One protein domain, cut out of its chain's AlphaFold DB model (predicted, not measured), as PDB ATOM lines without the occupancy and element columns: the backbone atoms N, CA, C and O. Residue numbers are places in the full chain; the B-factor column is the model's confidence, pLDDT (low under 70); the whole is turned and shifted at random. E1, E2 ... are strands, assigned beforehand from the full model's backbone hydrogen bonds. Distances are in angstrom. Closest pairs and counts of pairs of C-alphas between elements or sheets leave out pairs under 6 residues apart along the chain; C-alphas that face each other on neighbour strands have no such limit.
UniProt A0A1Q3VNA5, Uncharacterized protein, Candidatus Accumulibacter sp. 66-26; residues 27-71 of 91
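This is residues 27 to 71 of the 91 residues of an uncharacterized protein of Candidatus Accumulibacter sp. 66-26 (UniProt A0A1Q3VNA5). This is a narrow, elongated three-stranded antiparallel sheet, with E1 in the middle, the short strand E2 on one side of it and the long, bent strand E3 on the other. The turn between E1 and E2 makes one end of the long axis, while the first printed residues and the tail after E3, residues 61 to 71, come together at the other end. The printed part has 45 residues with no named helix and three named strands, E1, E2 and E3 along the chain; the sheet's order is E2, E1, E3. The class is all strand, though under half of the residues, 18 of 45, are in named elements. The whole is compact, with a radius of gyration of the C-alphas of 10.2 A, and the C-alphas span 31 by 17 by 12 A.

Look first at E1, residues 31 to 36, the inner strand of the sheet. Beside it you find E3, residues 53 to 60, an edge strand, antiparallel to E1 with 155 degrees between their directions. The C-alphas of Lys 33 and Arg 57 face each other at 4.9 A. Look for N 31 and O 60 at 2.9 A, and N 56 and O 33 at 2.8 A, both within hydrogen-bond range. At residue 57 E3 bends by 65 degrees. The other edge strand is E2, residues 42 to 45, antiparallel to E1 at 147 degrees; E1 and E2 form a hairpin. The C-alphas of Glu 42 and Ala 35 face each other at 4.4 A, and N 34 and O 43 are within hydrogen-bond range at 2.8 A. E2 and E3 are only just apart, their closest C-alphas 8.4 A from each other.

Find C-alpha 31 of E1 at (233.156, 181.699, 292.722); from there the strand runs 16.1 A to C-alpha 36 at (245.640, 187.875, 300.813). E2 begins at C-alpha 42 and covers 9.8 A to C-alpha 45. E3, the longest strand with 8 residues, begins at C-alpha 53 and ends 17.5 A away at C-alpha 60, at (233.290, 176.897, 292.664).

The two C-alphas farthest apart are those of Ala 27 and Asn 38, at 32.9 A, yet the first and last printed C-alphas, Ala 27 and Pro 71, are 7.5 A apart. The link from E1 to E2, with 5 residues between them, is tight; the link from E2 to E3, with 7, is short. The printed part has no cut. The mean pLDDT of the printed part is 95.4, and no printed residue is under 70.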
ATOM      1  N   ALA A  27     225.101 183.325 281.977       83.56
ATOM      2  CA  ALA A  27     225.400 182.198 282.849       83.56
ATOM      3  C   ALA A  27     225.776 182.709 284.258       83.56
ATOM      4  O   ALA A  27     226.446 183.741 284.372       83.56
ATOM      5  N   PRO A  28     225.383 182.003 285.334       86.75
ATOM      6  CA  PRO A  28     225.764 182.388 286.686       86.75
ATOM      7  C   PRO A  28     227.290 182.381 286.843       86.75
ATOM      8  O   PRO A  28     227.969 181.431 286.449       86.75
ATOM      9  N   ALA A  29     227.841 183.454 287.409       92.94
ATOM     10  CA  ALA A  29     229.284 183.627 287.489       92.94
ATOM     11  C   ALA A  29     229.920 182.718 288.564       92.94
ATOM     12  O   ALA A  29     229.351 182.517 289.641       92.94
ATOM     13  N   PRO A  30     231.097 182.129 288.280       95.62
ATOM     14  CA  PRO A  30     231.776 181.232 289.204       95.62
ATOM     15  C   PRO A  30     232.374 181.968 290.402       95.62
ATOM     16  O   PRO A  30     232.751 183.136 290.328       95.62
ATOM     17  N   TRP A  31     232.537 181.225 291.490       97.56
ATOM     18  CA  TRP A  31     233.156 181.699 292.722       97.56
ATOM     19  C   TRP A  31     234.605 181.233 292.828       97.56
ATOM     20  O   TRP A  31     234.970 180.156 292.343       97.56
ATOM     21  N   TYR A  32     235.442 182.035 293.481       98.00
ATOM     22  CA  TYR A  32     236.855 181.746 293.689       98.00
ATOM     23  C   TYR A  32     237.257 182.018 295.130       98.00
ATOM     24  O   TYR A  32     236.719 182.907 295.789       98.00
ATOM     25  N   LYS A  33     238.247 181.261 295.596       98.19
ATOM     26  CA  LYS A  33     238.940 181.555 296.844       98.19
ATOM     27  C   LYS A  33     240.066 182.532 296.556       98.19
ATOM     28  O   LYS A  33     240.952 182.226 295.756       98.19
ATOM     29  N   TRP A  34     240.008 183.682 297.205       98.38
ATOM     30  CA  TRP A  34     241.004 184.739 297.145       98.38
ATOM     31  C   TRP A  34     241.811 184.711 298.428       98.38
ATOM     32  O   TRP A  34     241.228 184.737 299.509       98.38
ATOM     33  N   ALA A  35     243.129 184.637 298.304       98.06
ATOM     34  CA  ALA A  35     244.042 184.719 299.430       98.06
ATOM     35  C   ALA A  35     244.703 186.096 299.444       98.06
ATOM     36  O   ALA A  35     244.976 186.672 298.385       98.06
ATOM     37  N   SER A  36     244.924 186.620 300.644       97.31
ATOM     38  CA  SER A  36     245.640 187.875 300.813       97.31
ATOM     39  C   SER A  36     247.149 187.665 300.677       97.31
ATOM     40  O   SER A  36     247.700 186.653 301.103       97.31
ATOM     41  N   LEU A  37     247.820 188.638 300.059       95.81
ATOM     42  CA  LEU A  37     249.274 188.693 299.927       95.81
ATOM     43  C   LEU A  37     249.964 189.122 301.228       95.81
ATOM     44  O   LEU A  37     251.131 188.803 301.426       95.81
ATOM     45  N   ASN A  38     249.268 189.867 302.093       96.00
ATOM     46  CA  ASN A  38     249.841 190.476 303.298       96.00
ATOM     47  C   ASN A  38     249.272 189.919 304.612       96.00
ATOM     48  O   ASN A  38     249.799 190.225 305.679       96.00
ATOM     49  N   ALA A  39     248.225 189.097 304.551       93.25
ATOM     50  CA  ALA A  39     247.596 188.483 305.710       93.25
ATOM     51  C   ALA A  39     247.304 187.001 305.457       93.25
ATOM     52  O   ALA A  39     247.004 186.586 304.341       93.25
ATOM     53  N   ASN A  40     247.308 186.200 306.522       94.31
ATOM     54  CA  ASN A  40     246.940 184.788 306.449       94.31
ATOM     55  C   ASN A  40     245.413 184.601 306.497       94.31
ATOM     56  O   ASN A  40     244.883 183.954 307.401       94.31
ATOM     57  N   HIS A  41     244.693 185.218 305.559       94.56
ATOM     58  CA  HIS A  41     243.257 185.014 305.400       94.56
ATOM     59  C   HIS A  41     242.885 184.665 303.961       94.56
ATOM     60  O   HIS A  41     243.581 185.003 303.001       94.56
ATOM     61  N   GLU A  42     241.749 183.989 303.821       97.19
ATOM     62  CA  GLU A  42     241.170 183.613 302.541       97.19
ATOM     63  C   GLU A  42     239.668 183.893 302.564       97.19
ATOM     64  O   GLU A  42     238.999 183.620 303.563       97.19
ATOM     65  N   ILE A  43     239.133 184.411 301.461       97.62
ATOM     66  CA  ILE A  43     237.702 184.680 301.307       97.62
ATOM     67  C   ILE A  43     237.160 184.059 300.021       97.62
ATOM     68  O   ILE A  43     237.908 183.786 299.085       97.62
ATOM     69  N   CYS A  44     235.844 183.856 299.960       97.94
ATOM     70  CA  CYS A  44     235.156 183.415 298.749       97.94
ATOM     71  C   CYS A  44     234.479 184.613 298.069       97.94
ATOM     72  O   CYS A  44     233.653 185.283 298.684       97.94
ATOM     73  N   ALA A  45     234.823 184.882 296.809       97.75
ATOM     74  CA  ALA A  45     234.229 185.961 296.021       97.75
ATOM     75  C   ALA A  45     234.247 185.640 294.517       97.75
ATOM     76  O   ALA A  45     235.132 184.933 294.027       97.75
ATOM     77  N   GLN A  46     233.274 186.168 293.771       97.06
ATOM     78  CA  GLN A  46     233.206 186.012 292.307       97.06
ATOM     79  C   GLN A  46     234.324 186.787 291.591       97.06
ATOM     80  O   GLN A  46     234.879 186.317 290.599       97.06
ATOM     81  N   VAL A  47     234.692 187.954 292.121       96.50
ATOM     82  CA  VAL A  47     235.709 188.862 291.569       96.50
ATOM     83  C   VAL A  47     236.787 189.160 292.608       96.50
ATOM     84  O   VAL A  47     236.585 188.891 293.793       96.50
ATOM     85  N   SER A  48     237.934 189.687 292.164       96.50
ATOM     86  CA  SER A  48     239.013 190.081 293.080       96.50
ATOM     87  C   SER A  48     238.523 191.174 294.034       96.50
ATOM     88  O   SER A  48     237.880 192.112 293.560       96.50
ATOM     89  N   PRO A  49     238.850 191.109 295.336       96.44
ATOM     90  CA  PRO A  49     238.552 192.194 296.271       96.44
ATOM     91  C   PRO A  49     239.357 193.472 295.998       96.44
ATOM     92  O   PRO A  49     238.962 194.543 296.449       96.44
ATOM     93  N   GLY A  50     240.474 193.367 295.272       95.94
ATOM     94  CA  GLY A  50     241.335 194.492 294.911       95.94
ATOM     95  C   GLY A  50     242.813 194.119 294.931       95.94
ATOM     96  O   GLY A  50     243.168 192.937 294.888       95.94
ATOM     97  N   ASP A  51     243.666 195.135 295.014       96.75
ATOM     98  CA  ASP A  51     245.106 194.960 295.196       96.75
ATOM     99  C   ASP A  51     245.405 194.226 296.506       96.75
ATOM    100  O   ASP A  51     244.680 194.343 297.495       96.75
ATOM    101  N   GLY A  52     246.480 193.441 296.523       96.06
ATOM    102  CA  GLY A  52     246.808 192.623 297.690       96.06
ATOM    103  C   GLY A  52     246.110 191.261 297.721       96.06
ATOM    104  O   GLY A  52     246.290 190.531 298.690       96.06
ATOM    105  N   TRP A  53     245.354 190.886 296.683       98.06
ATOM    106  CA  TRP A  53     244.667 189.596 296.599       98.06
ATOM    107  C   TRP A  53     245.079 188.805 295.366       98.06
ATOM    108  O   TRP A  53     245.198 189.345 294.268       98.06
ATOM    109  N   TYR A  54     245.224 187.492 295.529       97.44
ATOM    110  CA  TYR A  54     245.447 186.577 294.416       97.44
ATOM    111  C   TYR A  54     244.453 185.419 294.445       97.44
ATOM    112  O   TYR A  54     243.969 184.984 295.494       97.44
ATOM    113  N   LYS A  55     244.124 184.914 293.255       97.44
ATOM    114  CA  LYS A  55     243.205 183.788 293.092       97.44
ATOM    115  C   LYS A  55     243.912 182.502 293.521       97.44
ATOM    116  O   LYS A  55     244.778 182.011 292.806       97.44
ATOM    117  N   ALA A  56     243.519 181.950 294.663       97.06
ATOM    118  CA  ALA A  56     244.132 180.759 295.239       97.06
ATOM    119  C   ALA A  56     243.491 179.459 294.732       97.06
ATOM    120  O   ALA A  56     244.200 178.506 294.413       97.06
ATOM    121  N   ARG A  57     242.150 179.382 294.673       97.25
ATOM    122  CA  ARG A  57     241.413 178.176 294.229       97.25
ATOM    123  C   ARG A  57     240.110 178.509 293.502       97.25
ATOM    124  O   ARG A  57     239.560 179.598 293.644       97.25
ATOM    125  N   GLY A  58     239.582 177.525 292.778       94.44
ATOM    126  CA  GLY A  58     238.307 177.580 292.056       94.44
ATOM    127  C   GLY A  58     238.449 177.092 290.609       94.44
ATOM    128  O   GLY A  58     239.545 176.687 290.220       94.44
ATOM    129  N   PRO A  59     237.369 177.116 289.807       95.62
ATOM    130  CA  PRO A  59     236.049 177.672 290.120       95.62
ATOM    131  C   PRO A  59     235.213 176.806 291.079       95.62
ATOM    132  O   PRO A  59     235.331 175.576 291.105       95.62
ATOM    133  N   PHE A  60     234.346 177.474 291.838       95.94
ATOM    134  CA  PHE A  60     233.290 176.897 292.664       95.94
ATOM    135  C   PHE A  60     231.914 177.347 292.170       95.94
ATOM    136  O   PHE A  60     231.767 178.425 291.584       95.94
ATOM    137  N   ARG A  61     230.901 176.512 292.415       93.81
ATOM    138  CA  ARG A  61     229.528 176.760 291.950       93.81
ATOM    139  C   ARG A  61     228.659 177.505 292.966       93.81
ATOM    140  O   ARG A  61     227.518 177.829 292.659       93.81
ATOM    141  N   ASP A  62     229.176 177.723 294.168       94.19
ATOM    142  CA  ASP A  62     228.458 178.282 295.309       94.19
ATOM    143  C   ASP A  62     229.274 179.368 296.022       94.19
ATOM    144  O   ASP A  62     230.507 179.363 296.006       94.19
ATOM    145  N   ALA A  63     228.559 180.267 296.701       94.44
ATOM    146  CA  ALA A  63     229.118 181.425 297.394       94.44
ATOM    147  C   ALA A  63     229.944 181.100 298.648       94.44
ATOM    148  O   ALA A  63     230.570 181.991 299.218       94.44
ATOM    149  N   ARG A  64     229.949 179.841 299.097       96.06
ATOM    150  CA  ARG A  64     230.781 179.376 300.214       96.06
ATOM    151  C   ARG A  64     232.070 178.710 299.737       96.06
ATOM    152  O   ARG A  64     232.938 178.421 300.556       96.06
ATOM    153  N   CYS A  65     232.244 178.549 298.424       96.62
ATOM    154  CA  CYS A  65     233.374 177.859 297.822       96.62
ATOM    155  C   CYS A  65     233.528 176.417 298.351       96.62
ATOM    156  O   CYS A  65     234.647 175.951 298.585       96.62
ATOM    157  N   GLU A  66     232.408 175.713 298.541       95.19
ATOM    158  CA  GLU A  66     232.376 174.340 299.064       95.19
ATOM    159  C   GLU A  66     232.312 173.298 297.938       95.19
ATOM    160  O   GLU A  66     232.957 172.250 298.005       95.19
ATOM    161  N   LYS A  67     231.577 173.585 296.859       93.31
ATOM    162  CA  LYS A  67     231.324 172.668 295.742       93.31
ATOM    163  C   LYS A  67     232.114 173.106 294.510       93.31
ATOM    164  O   LYS A  67     231.906 174.181 293.945       93.31
ATOM    165  N   ARG A  68     233.013 172.242 294.036       93.88
ATOM    166  CA  ARG A  68     233.846 172.525 292.852       93.88
ATOM    167  C   ARG A  68     233.034 172.570 291.551       93.88
ATOM    168  O   ARG A  68     231.991 171.921 291.412       93.88
ATOM    169  N   GLY A  69     233.557 173.308 290.576       92.75
ATOM    170  CA  GLY A  69     233.007 173.432 289.225       92.75
ATOM    171  C   GLY A  69     232.386 174.800 288.959       92.75
ATOM    172  O   GLY A  69     232.329 175.644 289.847       92.75
ATOM    173  N   ARG A  70     231.933 175.030 287.725       92.56
ATOM    174  CA  ARG A  70     231.215 176.258 287.372       92.56
ATOM    175  C   ARG A  70     229.719 176.124 287.672       92.56
ATOM    176  O   ARG A  70     229.163 175.039 287.494       92.56
ATOM    177  N   PRO A  71     229.052 177.204 288.103       90.81
ATOM    178  CA  PRO A  71     227.596 177.265 288.085       90.81
ATOM    179  C   PRO A  71     227.054 176.970 286.679       90.81
ATOM    180  O   PRO A  71     227.640 177.398 285.688       90.81
TER     181      PRO A  71